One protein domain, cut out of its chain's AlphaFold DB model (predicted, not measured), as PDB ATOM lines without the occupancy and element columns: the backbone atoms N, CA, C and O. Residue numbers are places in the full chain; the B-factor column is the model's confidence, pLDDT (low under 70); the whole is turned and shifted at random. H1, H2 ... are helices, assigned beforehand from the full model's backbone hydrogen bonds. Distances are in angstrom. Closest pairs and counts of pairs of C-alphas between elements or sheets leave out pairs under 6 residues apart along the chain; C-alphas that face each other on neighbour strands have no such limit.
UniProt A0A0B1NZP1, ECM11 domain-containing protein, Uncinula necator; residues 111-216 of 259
ATOM      1  N   GLU A 111      -6.978 -50.294 -12.433       87.06
ATOM      2  CA  GLU A 111      -7.100 -51.747 -12.568       87.06
ATOM      3  C   GLU A 111      -6.811 -52.246 -13.987       87.06
ATOM      4  O   GLU A 111      -6.434 -53.405 -14.167       87.06
ATOM      5  N   ASN A 112      -6.995 -51.396 -14.998       85.56
ATOM      6  CA  ASN A 112      -6.649 -51.713 -16.378       85.56
ATOM      7  C   ASN A 112      -5.167 -51.419 -16.639       85.56
ATOM      8  O   ASN A 112      -4.465 -52.258 -17.198       85.56
ATOM      9  N   LEU A 113      -4.670 -50.283 -16.141       86.88
ATOM     10  CA  LEU A 113      -3.273 -49.880 -16.287       86.88
ATOM     11  C   LEU A 113      -2.312 -50.894 -15.651       86.88
ATOM     12  O   LEU A 113      -1.313 -51.257 -16.259       86.88
ATOM     13  N   LYS A 114      -2.648 -51.435 -14.470       87.88
ATOM     14  CA  LYS A 114      -1.852 -52.479 -13.794       87.88
ATOM     15  C   LYS A 114      -1.723 -53.783 -14.587       87.88
ATOM     16  O   LYS A 114      -0.816 -54.562 -14.309       87.88
ATOM     17  N   LYS A 115      -2.646 -54.065 -15.512       91.00
ATOM     18  CA  LYS A 115      -2.640 -55.297 -16.317       91.00
ATOM     19  C   LYS A 115      -1.775 -55.175 -17.568       91.00
ATOM     20  O   LYS A 115      -1.416 -56.204 -18.132       91.00
ATOM     21  N   MET A 116      -1.463 -53.955 -18.002       86.75
ATOM     22  CA  MET A 116      -0.660 -53.706 -19.198       86.75
ATOM     23  C   MET A 116       0.826 -53.698 -18.847       86.75
ATOM     24  O   MET A 116       1.234 -53.101 -17.850       86.75
ATOM     25  N   THR A 117       1.654 -54.362 -19.656       91.69
ATOM     26  CA  THR A 117       3.105 -54.243 -19.492       91.69
ATOM     27  C   THR A 117       3.593 -52.931 -20.096       91.69
ATOM     28  O   THR A 117       2.950 -52.355 -20.972       91.69
ATOM     29  N   TYR A 118       4.757 -52.451 -19.654       89.69
ATOM     30  CA  TYR A 118       5.335 -51.230 -20.214       89.69
ATOM     31  C   TYR A 118       5.572 -51.331 -21.728       89.69
ATOM     32  O   TYR A 118       5.321 -50.370 -22.443       89.69
ATOM     33  N   CYS A 119       5.981 -52.502 -22.230       91.56
ATOM     34  CA  CYS A 119       6.140 -52.723 -23.668       91.56
ATOM     35  C   CYS A 119       4.815 -52.570 -24.430       91.56
ATOM     36  O   CYS A 119       4.820 -52.056 -25.543       91.56
ATOM     37  N   ASP A 120       3.691 -52.983 -23.834       88.50
ATOM     38  CA  ASP A 120       2.367 -52.820 -24.446       88.50
ATOM     39  C   ASP A 120       1.941 -51.346 -24.475       88.50
ATOM     40  O   ASP A 120       1.338 -50.907 -25.449       88.50
ATOM     41  N   LEU A 121       2.276 -50.582 -23.427       88.38
ATOM     42  CA  LEU A 121       2.003 -49.142 -23.346       88.38
ATOM     43  C   LEU A 121       2.874 -48.332 -24.317       88.38
ATOM     44  O   LEU A 121       2.396 -47.376 -24.913       88.38
ATOM     45  N   ASP A 122       4.140 -48.711 -24.497       88.88
ATOM     46  CA  ASP A 122       5.060 -48.042 -25.429       88.88
ATOM     47  C   ASP A 122       4.730 -48.360 -26.897       88.88
ATOM     48  O   ASP A 122       4.903 -47.531 -27.789       88.88
ATOM     49  N   ALA A 123       4.194 -49.555 -27.158       90.12
ATOM     50  CA  ALA A 123       3.739 -49.948 -28.486       90.12
ATOM     51  C   ALA A 123       2.406 -49.296 -28.900       90.12
ATOM     52  O   ALA A 123       2.031 -49.388 -30.074       90.12
ATOM     53  N   GLN A 124       1.674 -48.663 -27.975       85.25
ATOM     54  CA  GLN A 124       0.389 -48.044 -28.288       85.25
ATOM     55  C   GLN A 124       0.558 -46.796 -29.164       85.25
ATOM     56  O   GLN A 124       1.383 -45.924 -28.879       85.25
ATOM     57  N   PRO A 125      -0.236 -46.666 -30.241       84.25
ATOM     58  CA  PRO A 125      -0.201 -45.474 -31.065       84.25
ATOM     59  C   PRO A 125      -0.816 -44.293 -30.309       84.25
ATOM     60  O   PRO A 125      -1.857 -44.417 -29.670       84.25
ATOM     61  N   TRP A 126      -0.230 -43.110 -30.489       80.62
ATOM     62  CA  TRP A 126      -0.686 -41.850 -29.885       80.62
ATOM     63  C   TRP A 126      -2.147 -41.477 -30.184       80.62
ATOM     64  O   TRP A 126      -2.719 -40.630 -29.506       80.62
ATOM     65  N   GLU A 127      -2.756 -42.081 -31.206       74.94
ATOM     66  CA  GLU A 127      -4.147 -41.823 -31.578       74.94
ATOM     67  C   GLU A 127      -5.160 -42.740 -30.864       74.94
ATOM     68  O   GLU A 127      -6.363 -42.478 -30.938       74.94
ATOM     69  N   GLU A 128      -4.747 -43.832 -30.211       76.12
ATOM     70  CA  GLU A 128      -5.664 -44.810 -29.611       76.12
ATOM     71  C   GLU A 128      -6.060 -44.425 -28.182       76.12
ATOM     72  O   GLU A 128      -5.368 -44.704 -27.214       76.12
ATOM     73  N   ILE A 129      -7.224 -43.783 -28.059       74.19
ATOM     74  CA  ILE A 129      -7.844 -43.489 -26.763       74.19
ATOM     75  C   ILE A 129      -8.596 -44.755 -26.279       74.19
ATOM     76  O   ILE A 129      -9.508 -45.221 -26.970       74.19
ATOM     77  N   PRO A 130      -8.291 -45.318 -25.097       71.56
ATOM     78  CA  PRO A 130      -8.884 -46.572 -24.604       71.56
ATOM     79  C   PRO A 130     -10.404 -46.526 -24.433       71.56
ATOM     80  O   PRO A 130     -11.089 -47.537 -24.577       71.56
ATOM     81  N   SER A 131     -10.950 -45.341 -24.150       66.69
ATOM     82  CA  SER A 131     -12.375 -45.109 -23.924       66.69
ATOM     83  C   SER A 131     -13.019 -44.250 -25.019       66.69
ATOM     84  O   SER A 131     -13.860 -43.396 -24.715       66.69
ATOM     85  N   LYS A 132     -12.642 -44.423 -26.300       68.31
ATOM     86  CA  LYS A 132     -13.306 -43.687 -27.395       68.31
ATOM     87  C   LYS A 132     -14.806 -43.943 -27.363       68.31
ATOM     88  O   LYS A 132     -15.280 -45.052 -27.616       68.31
ATOM     89  N   LYS A 133     -15.577 -42.884 -27.126       68.75
ATOM     90  CA  LYS A 133     -17.019 -42.928 -27.330       68.75
ATOM     91  C   LYS A 133     -17.278 -43.162 -28.816       68.75
ATOM     92  O   LYS A 133     -16.814 -42.408 -29.672       68.75
ATOM     93  N   THR A 134     -18.024 -44.214 -29.131       67.19
ATOM     94  CA  THR A 134     -18.424 -44.522 -30.502       67.19
ATOM     95  C   THR A 134     -19.416 -43.467 -30.984       67.19
ATOM     96  O   THR A 134     -20.614 -43.514 -30.712       67.19
ATOM     97  N   PHE A 135     -18.919 -42.465 -31.696       77.62
ATOM     98  CA  PHE A 135     -19.749 -41.564 -32.475       77.62
ATOM     99  C   PHE A 135     -19.999 -42.157 -33.857       77.62
ATOM    100  O   PHE A 135     -19.126 -42.728 -34.511       77.62
ATOM    101  N   ALA A 136     -21.265 -42.074 -34.254       79.06
ATOM    102  CA  ALA A 136     -21.759 -42.575 -35.514       79.06
ATOM    103  C   ALA A 136     -22.200 -41.386 -36.358       79.06
ATOM    104  O   ALA A 136     -23.080 -40.620 -35.961       79.06
ATOM    105  N   TYR A 137     -21.634 -41.280 -37.555       80.06
ATOM    106  CA  TYR A 137     -22.047 -40.280 -38.529       80.06
ATOM    107  C   TYR A 137     -23.554 -40.380 -38.820       80.06
ATOM    108  O   TYR A 137     -24.089 -41.489 -38.856       80.06
ATOM    109  N   PRO A 138     -24.267 -39.267 -39.043       81.81
ATOM    110  CA  PRO A 138     -25.616 -39.260 -39.602       81.81
ATOM    111  C   PRO A 138     -25.674 -39.964 -40.961       81.81
ATOM    112  O   PRO A 138     -24.662 -40.079 -41.654       81.81
ATOM    113  N   ARG A 139     -26.857 -40.448 -41.358       78.75
ATOM    114  CA  ARG A 139     -27.040 -41.254 -42.583       78.75
ATOM    115  C   ARG A 139     -26.539 -40.525 -43.830       78.75
ATOM    116  O   ARG A 139     -25.988 -41.159 -44.722       78.75
ATOM    117  N   GLU A 140     -26.698 -39.208 -43.843       78.56
ATOM    118  CA  GLU A 140     -26.290 -38.296 -44.906       78.56
ATOM    119  C   GLU A 140     -24.772 -38.279 -45.091       78.56
ATOM    120  O   GLU A 140     -24.310 -38.131 -46.213       78.56
ATOM    121  N   LEU A 141     -24.005 -38.467 -44.011       79.06
ATOM    122  CA  LEU A 141     -22.541 -38.408 -44.004       79.06
ATOM    123  C   LEU A 141     -21.864 -39.786 -44.070       79.06
ATOM    124  O   LEU A 141     -20.644 -39.862 -44.192       79.06
ATOM    125  N   ARG A 142     -22.640 -40.878 -44.007       78.19
ATOM    126  CA  ARG A 142     -22.137 -42.262 -44.132       78.19
ATOM    127  C   ARG A 142     -21.869 -42.691 -45.574       78.19
ATOM    128  O   ARG A 142     -21.350 -43.784 -45.788       78.19
ATOM    129  N   VAL A 143     -22.264 -41.888 -46.560       78.19
ATOM    130  CA  VAL A 143     -22.072 -42.232 -47.973       78.19
ATOM    131  C   VAL A 143     -20.580 -42.168 -48.304       78.19
ATOM    132  O   VAL A 143     -19.925 -41.152 -48.076       78.19
ATOM    133  N   SER A 144     -20.042 -43.269 -48.834       59.41
ATOM    134  CA  SER A 144     -18.648 -43.352 -49.280       59.41
ATOM    135  C   SER A 144     -18.405 -42.334 -50.400       59.41
ATOM    136  O   SER A 144     -19.083 -42.384 -51.426       59.41
ATOM    137  N   GLY A 145     -17.487 -41.387 -50.181       73.06
ATOM    138  CA  GLY A 145     -17.128 -40.337 -51.147       73.06
ATOM    139  C   GLY A 145     -17.367 -38.892 -50.691       73.06
ATOM    140  O   GLY A 145     -17.053 -37.967 -51.435       73.06
ATOM    141  N   ILE A 146     -17.901 -38.663 -49.490       79.75
ATOM    142  CA  ILE A 146     -18.077 -37.303 -48.957       79.75
ATOM    143  C   ILE A 146     -16.732 -36.769 -48.452       79.75
ATOM    144  O   ILE A 146     -16.133 -37.359 -47.547       79.75
ATOM    145  N   ASN A 147     -16.284 -35.645 -49.019       87.38
ATOM    146  CA  ASN A 147     -15.060 -34.964 -48.598       87.38
ATOM    147  C   ASN A 147     -15.174 -34.427 -47.157       87.38
ATOM    148  O   ASN A 147     -16.272 -34.194 -46.635       87.38
ATOM    149  N   LEU A 148     -14.031 -34.232 -46.496       86.69
ATOM    150  CA  LEU A 148     -13.995 -33.743 -45.120       86.69
ATOM    151  C   LEU A 148     -14.656 -32.360 -44.994       86.69
ATOM    152  O   LEU A 148     -15.412 -32.113 -44.055       86.69
ATOM    153  N   GLU A 149     -14.470 -31.500 -45.995       89.00
ATOM    154  CA  GLU A 149     -15.081 -30.172 -46.049       89.00
ATOM    155  C   GLU A 149     -16.620 -30.214 -45.996       89.00
ATOM    156  O   GLU A 149     -17.237 -29.440 -45.263       89.00
ATOM    157  N   ALA A 150     -17.275 -31.126 -46.721       89.25
ATOM    158  CA  ALA A 150     -18.731 -31.261 -46.688       89.25
ATOM    159  C   ALA A 150     -19.229 -31.756 -45.326       89.25
ATOM    160  O   ALA A 150     -20.267 -31.285 -44.856       89.25
ATOM    161  N   LYS A 151     -18.478 -32.646 -44.660       89.25
ATOM    162  CA  LYS A 151     -18.783 -33.072 -43.283       89.25
ATOM    163  C   LYS A 151     -18.691 -31.885 -42.324       89.25
ATOM    164  O   LYS A 151     -19.643 -31.622 -41.591       89.25
ATOM    165  N   ILE A 152     -17.602 -31.115 -42.394       89.75
ATOM    166  CA  ILE A 152     -17.403 -29.895 -41.597       89.75
ATOM    167  C   ILE A 152     -18.558 -28.911 -41.831       89.75
ATOM    168  O   ILE A 152     -19.180 -28.444 -40.877       89.75
ATOM    169  N   ASN A 153     -18.916 -28.650 -43.090       89.19
ATOM    170  CA  ASN A 153     -20.005 -27.738 -43.441       89.19
ATOM    171  C   ASN A 153     -21.367 -28.205 -42.908       89.19
ATOM    172  O   ASN A 153     -22.166 -27.375 -42.473       89.19
ATOM    173  N   PHE A 154     -21.636 -29.514 -42.896       88.25
ATOM    174  CA  PHE A 154     -22.863 -30.070 -42.326       88.25
ATOM    175  C   PHE A 154     -22.973 -29.778 -40.823       88.25
ATOM    176  O   PHE A 154     -23.997 -29.261 -40.363       88.25
ATOM    177  N   TYR A 155     -21.907 -30.038 -40.059       86.81
ATOM    178  CA  TYR A 155     -21.893 -29.775 -38.617       86.81
ATOM    179  C   TYR A 155     -21.878 -28.278 -38.291       86.81
ATOM    180  O   TYR A 155     -22.554 -27.854 -37.353       86.81
ATOM    181  N   LEU A 156     -21.202 -27.451 -39.095       85.62
ATOM    182  CA  LEU A 156     -21.259 -25.992 -38.969       85.62
ATOM    183  C   LEU A 156     -22.670 -25.457 -39.236       85.62
ATOM    184  O   LEU A 156     -23.169 -24.626 -38.475       85.62
ATOM    185  N   ALA A 157     -23.354 -25.952 -40.270       85.06
ATOM    186  CA  ALA A 157     -24.731 -25.564 -40.564       85.06
ATOM    187  C   ALA A 157     -25.693 -25.960 -39.432       85.06
ATOM    188  O   ALA A 157     -26.593 -25.190 -39.097       85.06
ATOM    189  N   GLY A 158     -25.491 -27.130 -38.817       79.44
ATOM    190  CA  GLY A 158     -26.223 -27.559 -37.623       79.44
ATOM    191  C   GLY A 158     -25.971 -26.649 -36.420       79.44
ATOM    192  O   GLY A 158     -26.920 -26.172 -35.801       79.44
ATOM    193  N   ALA A 159     -24.708 -26.324 -36.138       77.75
ATOM    194  CA  ALA A 159     -24.326 -25.446 -35.033       77.75
ATOM    195  C   ALA A 159     -24.839 -24.003 -35.207       77.75
ATOM    196  O   ALA A 159     -25.263 -23.365 -34.243       77.75
ATOM    197  N   HIS A 160     -24.859 -23.478 -36.435       71.00
ATOM    198  CA  HIS A 160     -25.335 -22.120 -36.717       71.00
ATOM    199  C   HIS A 160     -26.854 -21.950 -36.647       71.00
ATOM    200  O   HIS A 160     -27.315 -20.810 -36.537       71.00
ATOM    201  N   LYS A 161     -27.637 -23.032 -36.713       74.56
ATOM    202  CA  LYS A 161     -29.096 -22.966 -36.533       74.56
ATOM    203  C   LYS A 161     -29.480 -22.652 -35.083       74.56
ATOM    204  O   LYS A 161     -30.511 -22.031 -34.855       74.56
ATOM    205  N   GLU A 162     -28.624 -22.985 -34.120       68.56
ATOM    206  CA  GLU A 162     -28.909 -22.904 -32.680       68.56
ATOM    207  C   GLU A 162     -28.024 -21.858 -31.976       68.56
ATOM    208  O   GLU A 162     -27.400 -22.124 -30.952       68.56
ATOM    209  N   LYS A 163     -27.964 -20.635 -32.526       62.78
ATOM    210  CA  LYS A 163     -27.030 -19.562 -32.106       62.78
ATOM    211  C   LYS A 163     -27.077 -19.173 -30.619       62.78
ATOM    212  O   LYS A 163     -26.153 -18.506 -30.164       62.78
ATOM    213  N   SER A 164     -28.131 -19.526 -29.881       63.62
ATOM    214  CA  SER A 164     -28.340 -19.103 -28.489       63.62
ATOM    215  C   SER A 164     -28.022 -20.163 -27.432       63.62
ATOM    216  O   SER A 164     -27.998 -19.816 -26.254       63.62
ATOM    217  N   ASN A 165     -27.775 -21.425 -27.805       66.25
ATOM    218  CA  ASN A 165     -27.594 -22.499 -26.828       66.25
ATOM    219  C   ASN A 165     -26.176 -23.080 -26.893       66.25
ATOM    220  O   ASN A 165     -25.812 -23.769 -27.846       66.25
ATOM    221  N   VAL A 166     -25.373 -22.799 -25.859       67.12
ATOM    222  CA  VAL A 166     -24.006 -23.331 -25.711       67.12
ATOM    223  C   VAL A 166     -24.016 -24.863 -25.630       67.12
ATOM    224  O   VAL A 166     -23.093 -25.502 -26.125       67.12
ATOM    225  N   ASP A 167     -25.109 -25.449 -25.134       74.06
ATOM    226  CA  ASP A 167     -25.306 -26.893 -24.979       74.06
ATOM    227  C   ASP A 167     -26.270 -27.496 -26.010       74.06
ATOM    228  O   ASP A 167     -26.786 -28.606 -25.812       74.06
ATOM    229  N   GLY A 168     -26.524 -26.769 -27.104       76.25
ATOM    230  CA  GLY A 168     -27.426 -27.193 -28.169       76.25
ATOM    231  C   GLY A 168     -27.007 -28.530 -28.797       76.25
ATOM    232  O   GLY A 168     -25.805 -28.808 -28.926       76.25
ATOM    233  N   PRO A 169     -27.970 -29.382 -29.199       79.12
ATOM    234  CA  PRO A 169     -27.678 -30.674 -29.814       79.12
ATOM    235  C   PRO A 169     -26.804 -30.543 -31.067       79.12
ATOM    236  O   PRO A 169     -25.935 -31.388 -31.280       79.12
ATOM    237  N   GLY A 170     -26.950 -29.466 -31.852       79.75
ATOM    238  CA  GLY A 170     -26.108 -29.225 -33.026       79.75
ATOM    239  C   GLY A 170     -24.633 -29.013 -32.673       79.75
ATOM    240  O   GLY A 170     -23.748 -29.546 -33.341       79.75
ATOM    241  N   ARG A 171     -24.355 -28.289 -31.582       81.50
ATOM    242  CA  ARG A 171     -22.985 -28.022 -31.123       81.50
ATOM    243  C   ARG A 171     -22.351 -29.245 -30.467       81.50
ATOM    244  O   ARG A 171     -21.190 -29.529 -30.735       81.50
ATOM    245  N   LYS A 172     -23.117 -30.012 -29.686       83.75
ATOM    246  CA  LYS A 172     -22.665 -31.297 -29.122       83.75
ATOM    247  C   LYS A 172     -22.318 -32.312 -30.209       83.75
ATOM    248  O   LYS A 172     -21.299 -32.985 -30.108       83.75
ATOM    249  N   ALA A 173     -23.128 -32.384 -31.265       84.00
ATOM    250  CA  ALA A 173     -22.841 -33.237 -32.412       84.00
ATOM    251  C   ALA A 173     -21.579 -32.789 -33.168       84.00
ATOM    252  O   ALA A 173     -20.807 -33.637 -33.600       84.00
ATOM    253  N   ALA A 174     -21.346 -31.478 -33.295       86.25
ATOM    254  CA  ALA A 174     -20.119 -30.952 -33.890       86.25
ATOM    255  C   ALA A 174     -18.878 -31.262 -33.035       86.25
ATOM    256  O   ALA A 174     -17.869 -31.689 -33.578       86.25
ATOM    257  N   LEU A 175     -18.947 -31.101 -31.709       85.69
ATOM    258  CA  LEU A 175     -17.841 -31.449 -30.805       85.69
ATOM    259  C   LEU A 175     -17.480 -32.931 -30.912       85.69
ATOM    260  O   LEU A 175     -16.327 -33.259 -31.162       85.69
ATOM    261  N   ALA A 176     -18.481 -33.807 -30.836       86.00
ATOM    262  CA  ALA A 176     -18.262 -35.242 -30.952       86.00
ATOM    263  C   ALA A 176     -17.766 -35.666 -32.351       86.00
ATOM    264  O   ALA A 176     -17.096 -36.684 -32.472       86.00
ATOM    265  N   PHE A 177     -18.054 -34.886 -33.402       87.69
ATOM    266  CA  PHE A 177     -17.443 -35.069 -34.721       87.69
ATOM    267  C   PHE A 177     -15.942 -34.750 -34.698       87.69
ATOM    268  O   PHE A 177     -15.148 -35.562 -35.163       87.69
ATOM    269  N   TYR A 178     -15.547 -33.601 -34.142       86.75
ATOM    270  CA  TYR A 178     -14.136 -33.201 -34.088       86.75
ATOM    271  C   TYR A 178     -13.301 -34.094 -33.159       86.75
ATOM    272  O   TYR A 178     -12.158 -34.398 -33.480       86.75
ATOM    273  N   GLU A 179     -13.875 -34.579 -32.055       85.31
ATOM    274  CA  GLU A 179     -13.221 -35.536 -31.144       85.31
ATOM    275  C   GLU A 179     -12.831 -36.856 -31.828       85.31
ATOM    276  O   GLU A 179     -11.932 -37.553 -31.364       85.31
ATOM    277  N   GLN A 180     -13.502 -37.217 -32.921       84.94
ATOM    278  CA  GLN A 180     -13.242 -38.461 -33.637       84.94
ATOM    279  C   GLN A 180     -12.237 -38.360 -34.777       84.94
ATOM    280  O   GLN A 180     -11.862 -39.401 -35.321       84.94
ATOM    281  N   LEU A 181     -11.846 -37.152 -35.172       86.25
ATOM    282  CA  LEU A 181     -10.924 -36.981 -36.286       86.25
ATOM    283  C   LEU A 181      -9.552 -37.563 -35.928       86.25
ATOM    284  O   LEU A 181      -9.034 -37.348 -34.829       86.25
ATOM    285  N   SER A 182      -8.964 -38.296 -36.870       87.25
ATOM    286  CA  SER A 182      -7.557 -38.715 -36.810       87.25
ATOM    287  C   SER A 182      -6.617 -37.510 -36.925       87.25
ATOM    288  O   SER A 182      -7.037 -36.442 -37.373       87.25
ATOM    289  N   SER A 183      -5.329 -37.657 -36.583       86.62
ATOM    290  CA  SER A 183      -4.381 -36.532 -36.680       86.62
ATOM    291  C   SER A 183      -4.288 -35.987 -38.108       86.62
ATOM    292  O   SER A 183      -4.223 -34.780 -38.309       86.62
ATOM    293  N   LYS A 184      -4.352 -36.866 -39.114       88.00
ATOM    294  CA  LYS A 184      -4.328 -36.464 -40.529       88.00
ATOM    295  C   LYS A 184      -5.569 -35.669 -40.928       88.00
ATOM    296  O   LYS A 184      -5.468 -34.695 -41.666       88.00
ATOM    297  N   GLU A 185      -6.738 -36.081 -40.443       89.56
ATOM    298  CA  GLU A 185      -7.979 -35.345 -40.689       89.56
ATOM    299  C   GLU A 185      -8.008 -34.016 -39.920       89.56
ATOM    300  O   GLU A 185      -8.608 -33.058 -40.396       89.56
ATOM    301  N   TRP A 186      -7.345 -33.924 -38.762       90.31
ATOM    302  CA  TRP A 186      -7.145 -32.660 -38.049       90.31
ATOM    303  C   TRP A 186      -6.297 -31.668 -38.847       90.31
ATOM    304  O   TRP A 186      -6.660 -30.492 -38.919       90.31
ATOM    305  N   ASP A 187      -5.223 -32.134 -39.485       91.00
ATOM    306  CA  ASP A 187      -4.387 -31.295 -40.349       91.00
ATOM    307  C   ASP A 187      -5.185 -30.781 -41.564       91.00
ATOM    308  O   ASP A 187      -5.194 -29.578 -41.845       91.00
ATOM    309  N   GLU A 188      -5.936 -31.664 -42.233       92.69
ATOM    310  CA  GLU A 188      -6.799 -31.304 -43.370       92.69
ATOM    311  C   GLU A 188      -7.925 -30.340 -42.948       92.69
ATOM    312  O   GLU A 188      -8.183 -29.329 -43.608       92.69
ATOM    313  N   ALA A 189      -8.576 -30.594 -41.808       91.81
ATOM    314  CA  ALA A 189      -9.585 -29.698 -41.247       91.81
ATOM    315  C   ALA A 189      -8.998 -28.316 -40.908       91.81
ATOM    316  O   ALA A 189      -9.669 -27.296 -41.101       91.81
ATOM    317  N   GLY A 190      -7.751 -28.273 -40.433       91.94
ATOM    318  CA  GLY A 190      -7.011 -27.045 -40.162       91.94
ATOM    319  C   GLY A 190      -6.783 -26.209 -41.420       91.94
ATOM    320  O   GLY A 190      -7.071 -25.009 -41.418       91.94
ATOM    321  N   GLU A 191      -6.346 -26.830 -42.516       93.50
ATOM    322  CA  GLU A 191      -6.167 -26.152 -43.806       93.50
ATOM    323  C   GLU A 191      -7.489 -25.561 -44.319       93.50
ATOM    324  O   GLU A 191      -7.557 -24.381 -44.687       93.50
ATOM    325  N   ILE A 192      -8.574 -26.339 -44.238       92.25
ATOM    326  CA  ILE A 192      -9.924 -25.883 -44.590       92.25
ATOM    327  C   ILE A 192     -10.321 -24.670 -43.737       92.25
ATOM    328  O   ILE A 192     -10.827 -23.673 -44.264       92.25
ATOM    329  N   PHE A 193     -10.083 -24.713 -42.424       92.44
ATOM    330  CA  PHE A 193     -10.434 -23.617 -41.521       92.44
ATOM    331  C   PHE A 193      -9.675 -22.329 -41.859       92.44
ATOM    332  O   PHE A 193     -10.279 -21.254 -41.917       92.44
ATOM    333  N   ILE A 194      -8.376 -22.430 -42.143       95.00
ATOM    334  CA  ILE A 194      -7.546 -21.287 -42.537       95.00
ATOM    335  C   ILE A 194      -8.060 -20.681 -43.846       95.00
ATOM    336  O   ILE A 194      -8.217 -19.459 -43.942       95.00
ATOM    337  N   HIS A 195      -8.397 -21.508 -44.837       94.62
ATOM    338  CA  HIS A 195      -8.967 -21.026 -46.092       94.62
ATOM    339  C   HIS A 195     -10.288 -20.268 -45.866       94.62
ATOM    340  O   HIS A 195     -10.463 -19.146 -46.338       94.62
ATOM    341  N   LYS A 196     -11.223 -20.823 -45.083       91.50
ATOM    342  CA  LYS A 196     -12.496 -20.135 -44.784       91.50
ATOM    343  C   LYS A 196     -12.288 -18.843 -43.992       91.50
ATOM    344  O   LYS A 196     -12.984 -17.854 -44.229       91.50
ATOM    345  N   PHE A 197     -11.337 -18.830 -43.060       93.75
ATOM    346  CA  PHE A 197     -11.019 -17.643 -42.270       93.75
ATOM    347  C   PHE A 197     -10.431 -16.522 -43.133       93.75
ATOM    348  O   PHE A 197     -10.851 -15.367 -43.024       93.75
ATOM    349  N   THR A 198      -9.493 -16.852 -44.020       96.25
ATOM    350  CA  THR A 198      -8.886 -15.876 -44.936       96.25
ATOM    351  C   THR A 198      -9.919 -15.292 -45.897       96.25
ATOM    352  O   THR A 198      -9.992 -14.069 -46.034       96.25
ATOM    353  N   GLU A 199     -10.800 -16.119 -46.463       95.69
ATOM    354  CA  GLU A 199     -11.919 -15.673 -47.298       95.69
ATOM    355  C   GLU A 199     -12.860 -14.714 -46.544       95.69
ATOM    356  O   GLU A 199     -13.254 -13.662 -47.058       95.69
ATOM    357  N   LEU A 200     -13.198 -15.027 -45.289       95.19
ATOM    358  CA  LEU A 200     -14.021 -14.155 -44.451       95.19
ATOM    359  C   LEU A 200     -13.348 -12.797 -44.202       95.19
ATOM    360  O   LEU A 200     -14.012 -11.756 -44.254       95.19
ATOM    361  N   MET A 201     -12.040 -12.791 -43.935       95.25
ATOM    362  CA  MET A 201     -11.278 -11.562 -43.707       95.25
ATOM    363  C   MET A 201     -11.183 -10.693 -44.959       95.25
ATOM    364  O   MET A 201     -11.342  -9.476 -44.854       95.25
ATOM    365  N   GLN A 202     -11.016 -11.298 -46.136       97.25
ATOM    366  CA  GLN A 202     -11.055 -10.583 -47.413       97.25
ATOM    367  C   GLN A 202     -12.414  -9.908 -47.623       97.25
ATOM    368  O   GLN A 202     -12.477  -8.690 -47.790       97.25
ATOM    369  N   ARG A 203     -13.518 -10.651 -47.460       96.50
ATOM    370  CA  ARG A 203     -14.880 -10.092 -47.560       96.50
ATOM    371  C   ARG A 203     -15.109  -8.939 -46.579       96.50
ATOM    372  O   ARG A 203     -15.728  -7.931 -46.924       96.50
ATOM    373  N   LEU A 204     -14.607  -9.057 -45.348       96.75
ATOM    374  CA  LEU A 204     -14.692  -7.990 -44.349       96.75
ATOM    375  C   LEU A 204     -13.883  -6.752 -44.762       96.75
ATOM    376  O   LEU A 204     -14.338  -5.619 -44.573       96.75
ATOM    377  N   GLN A 205     -12.684  -6.949 -45.308       97.38
ATOM    378  CA  GLN A 205     -11.841  -5.870 -45.809       97.38
ATOM    379  C   GLN A 205     -12.503  -5.140 -46.980       97.38
ATOM    380  O   GLN A 205     -12.508  -3.906 -46.986       97.38
ATOM    381  N   ASP A 206     -13.108  -5.871 -47.911       97.50
ATOM    382  CA  ASP A 206     -13.812  -5.306 -49.061       97.50
ATOM    383  C   ASP A 206     -15.009  -4.473 -48.618       97.50
ATOM    384  O   ASP A 206     -15.125  -3.309 -48.995       97.50
ATOM    385  N   LYS A 207     -15.819  -4.977 -47.681       97.62
ATOM    386  CA  LYS A 207     -16.930  -4.201 -47.106       97.62
ATOM    387  C   LYS A 207     -16.463  -2.929 -46.404       97.62
ATOM    388  O   LYS A 207     -17.113  -1.885 -46.488       97.62
ATOM    389  N   ARG A 208     -15.311  -2.966 -45.726       96.62
ATOM    390  CA  ARG A 208     -14.703  -1.757 -45.148       96.62
ATOM    391  C   ARG A 208     -14.225  -0.790 -46.228       96.62
ATOM    392  O   ARG A 208     -14.341   0.416 -46.029       96.62
ATOM    393  N   ARG A 209     -13.675  -1.287 -47.338       97.25
ATOM    394  CA  ARG A 209     -13.245  -0.464 -48.477       97.25
ATOM    395  C   ARG A 209     -14.441   0.213 -49.139       97.25
ATOM    396  O   ARG A 209     -14.437   1.436 -49.219       97.25
ATOM    397  N   GLU A 210     -15.488  -0.544 -49.458       97.38
ATOM    398  CA  GLU A 210     -16.757  -0.029 -49.989       97.38
ATOM    399  C   GLU A 210     -17.329   1.081 -49.095       97.38
ATOM    400  O   GLU A 210     -17.693   2.152 -49.578       97.38
ATOM    401  N   LYS A 211     -17.340   0.876 -47.768       97.31
ATOM    402  CA  LYS A 211     -17.797   1.900 -46.817       97.31
ATOM    403  C   LYS A 211     -16.966   3.184 -46.901       97.31
ATOM    404  O   LYS A 211     -17.534   4.273 -46.841       97.31
ATOM    405  N   ARG A 212     -15.635   3.080 -47.014       97.19
ATOM    406  CA  ARG A 212     -14.754   4.255 -47.143       97.19
ATOM    407  C   ARG A 212     -14.976   4.978 -48.467       97.19
ATOM    408  O   ARG A 212     -15.067   6.197 -48.465       97.19
ATOM    409  N   GLU A 213     -15.100   4.250 -49.570       97.06
ATOM    410  CA  GLU A 213     -15.376   4.837 -50.885       97.06
ATOM    411  C   GLU A 213     -16.721   5.563 -50.906       97.06
ATOM    412  O   GLU A 213     -16.825   6.680 -51.408       97.06
ATOM    413  N   LEU A 214     -17.751   4.964 -50.303       96.75
ATOM    414  CA  LEU A 214     -19.060   5.592 -50.178       96.75
ATOM    415  C   LEU A 214     -18.988   6.880 -49.345       96.75
ATOM    416  O   LEU A 214     -19.519   7.907 -49.766       96.75
ATOM    417  N   ALA A 215     -18.291   6.856 -48.205       96.94
ATOM    418  CA  ALA A 215     -18.076   8.047 -47.384       96.94
ATOM    419  C   ALA A 215     -17.346   9.157 -48.162       96.94
ATOM    420  O   ALA A 215     -17.804  10.296 -48.172       96.94
ATOM    421  N   GLN A 216     -16.288   8.819 -48.905       96.81
ATOM    422  CA  GLN A 216     -15.558   9.775 -49.748       96.81
ATOM    423  C   GLN A 216     -16.444  10.400 -50.835       96.81
ATOM    424  O   GLN A 216     -16.339  11.596 -51.115       96.81
TER     425      GLN A 216
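What this domain is: This is residues 111 to 216 of the 259 residues of the protein "ECM11 domain-containing protein" of Uncinula necator (UniProt A0A0B1NZP1). A short helical hairpin, H2 and H3, packs through H2 on the first part of one long straight helix, H4, whose residues 194 to 216 stick out as an arm; at the opposite end a loose tail holds little H1. The printed part has 106 residues with four named helices, H1 to H4 in order, and no named strand: all helix. It is extended, with a radius of gyration of the C-alphas of 20.4 A, spanning 74 by 31 by 28 A.

How they stand to each other: H1, residues 118 to 122, touches no helix. H2, residues 148 to 161, touches H3, residues 169 to 178, with residues 155 to 161 alone; this hairpin has a shallow tilt of 25 degrees, opposite ways, its closest C-alphas, Ala 159 and Gly 170, 4.6 A apart. Residues 148 to 152 of H2 alone touch H4, residues 183 to 216, at a steep tilt of 58 degrees, closest C-alphas Glu 149 and Ile 192, 6.9 A. In H1 to H4 every O i to N i+4 pair is within hydrogen-bond range.

Where its parts are: H1, 6.1 A, begins at C-alpha 118 (5.335, -51.230, -20.214). H2 measures 20.4 A, H3 14.4 A; H4, 49.4 A, ends at C-alpha 216 (-15.558, 9.775, -49.748).

The domain as a whole: The printed part has no cut. Residues 123 to 147 form the long link. pLDDT is under 70 at residues 131 to 134, 144 and 162 to 166.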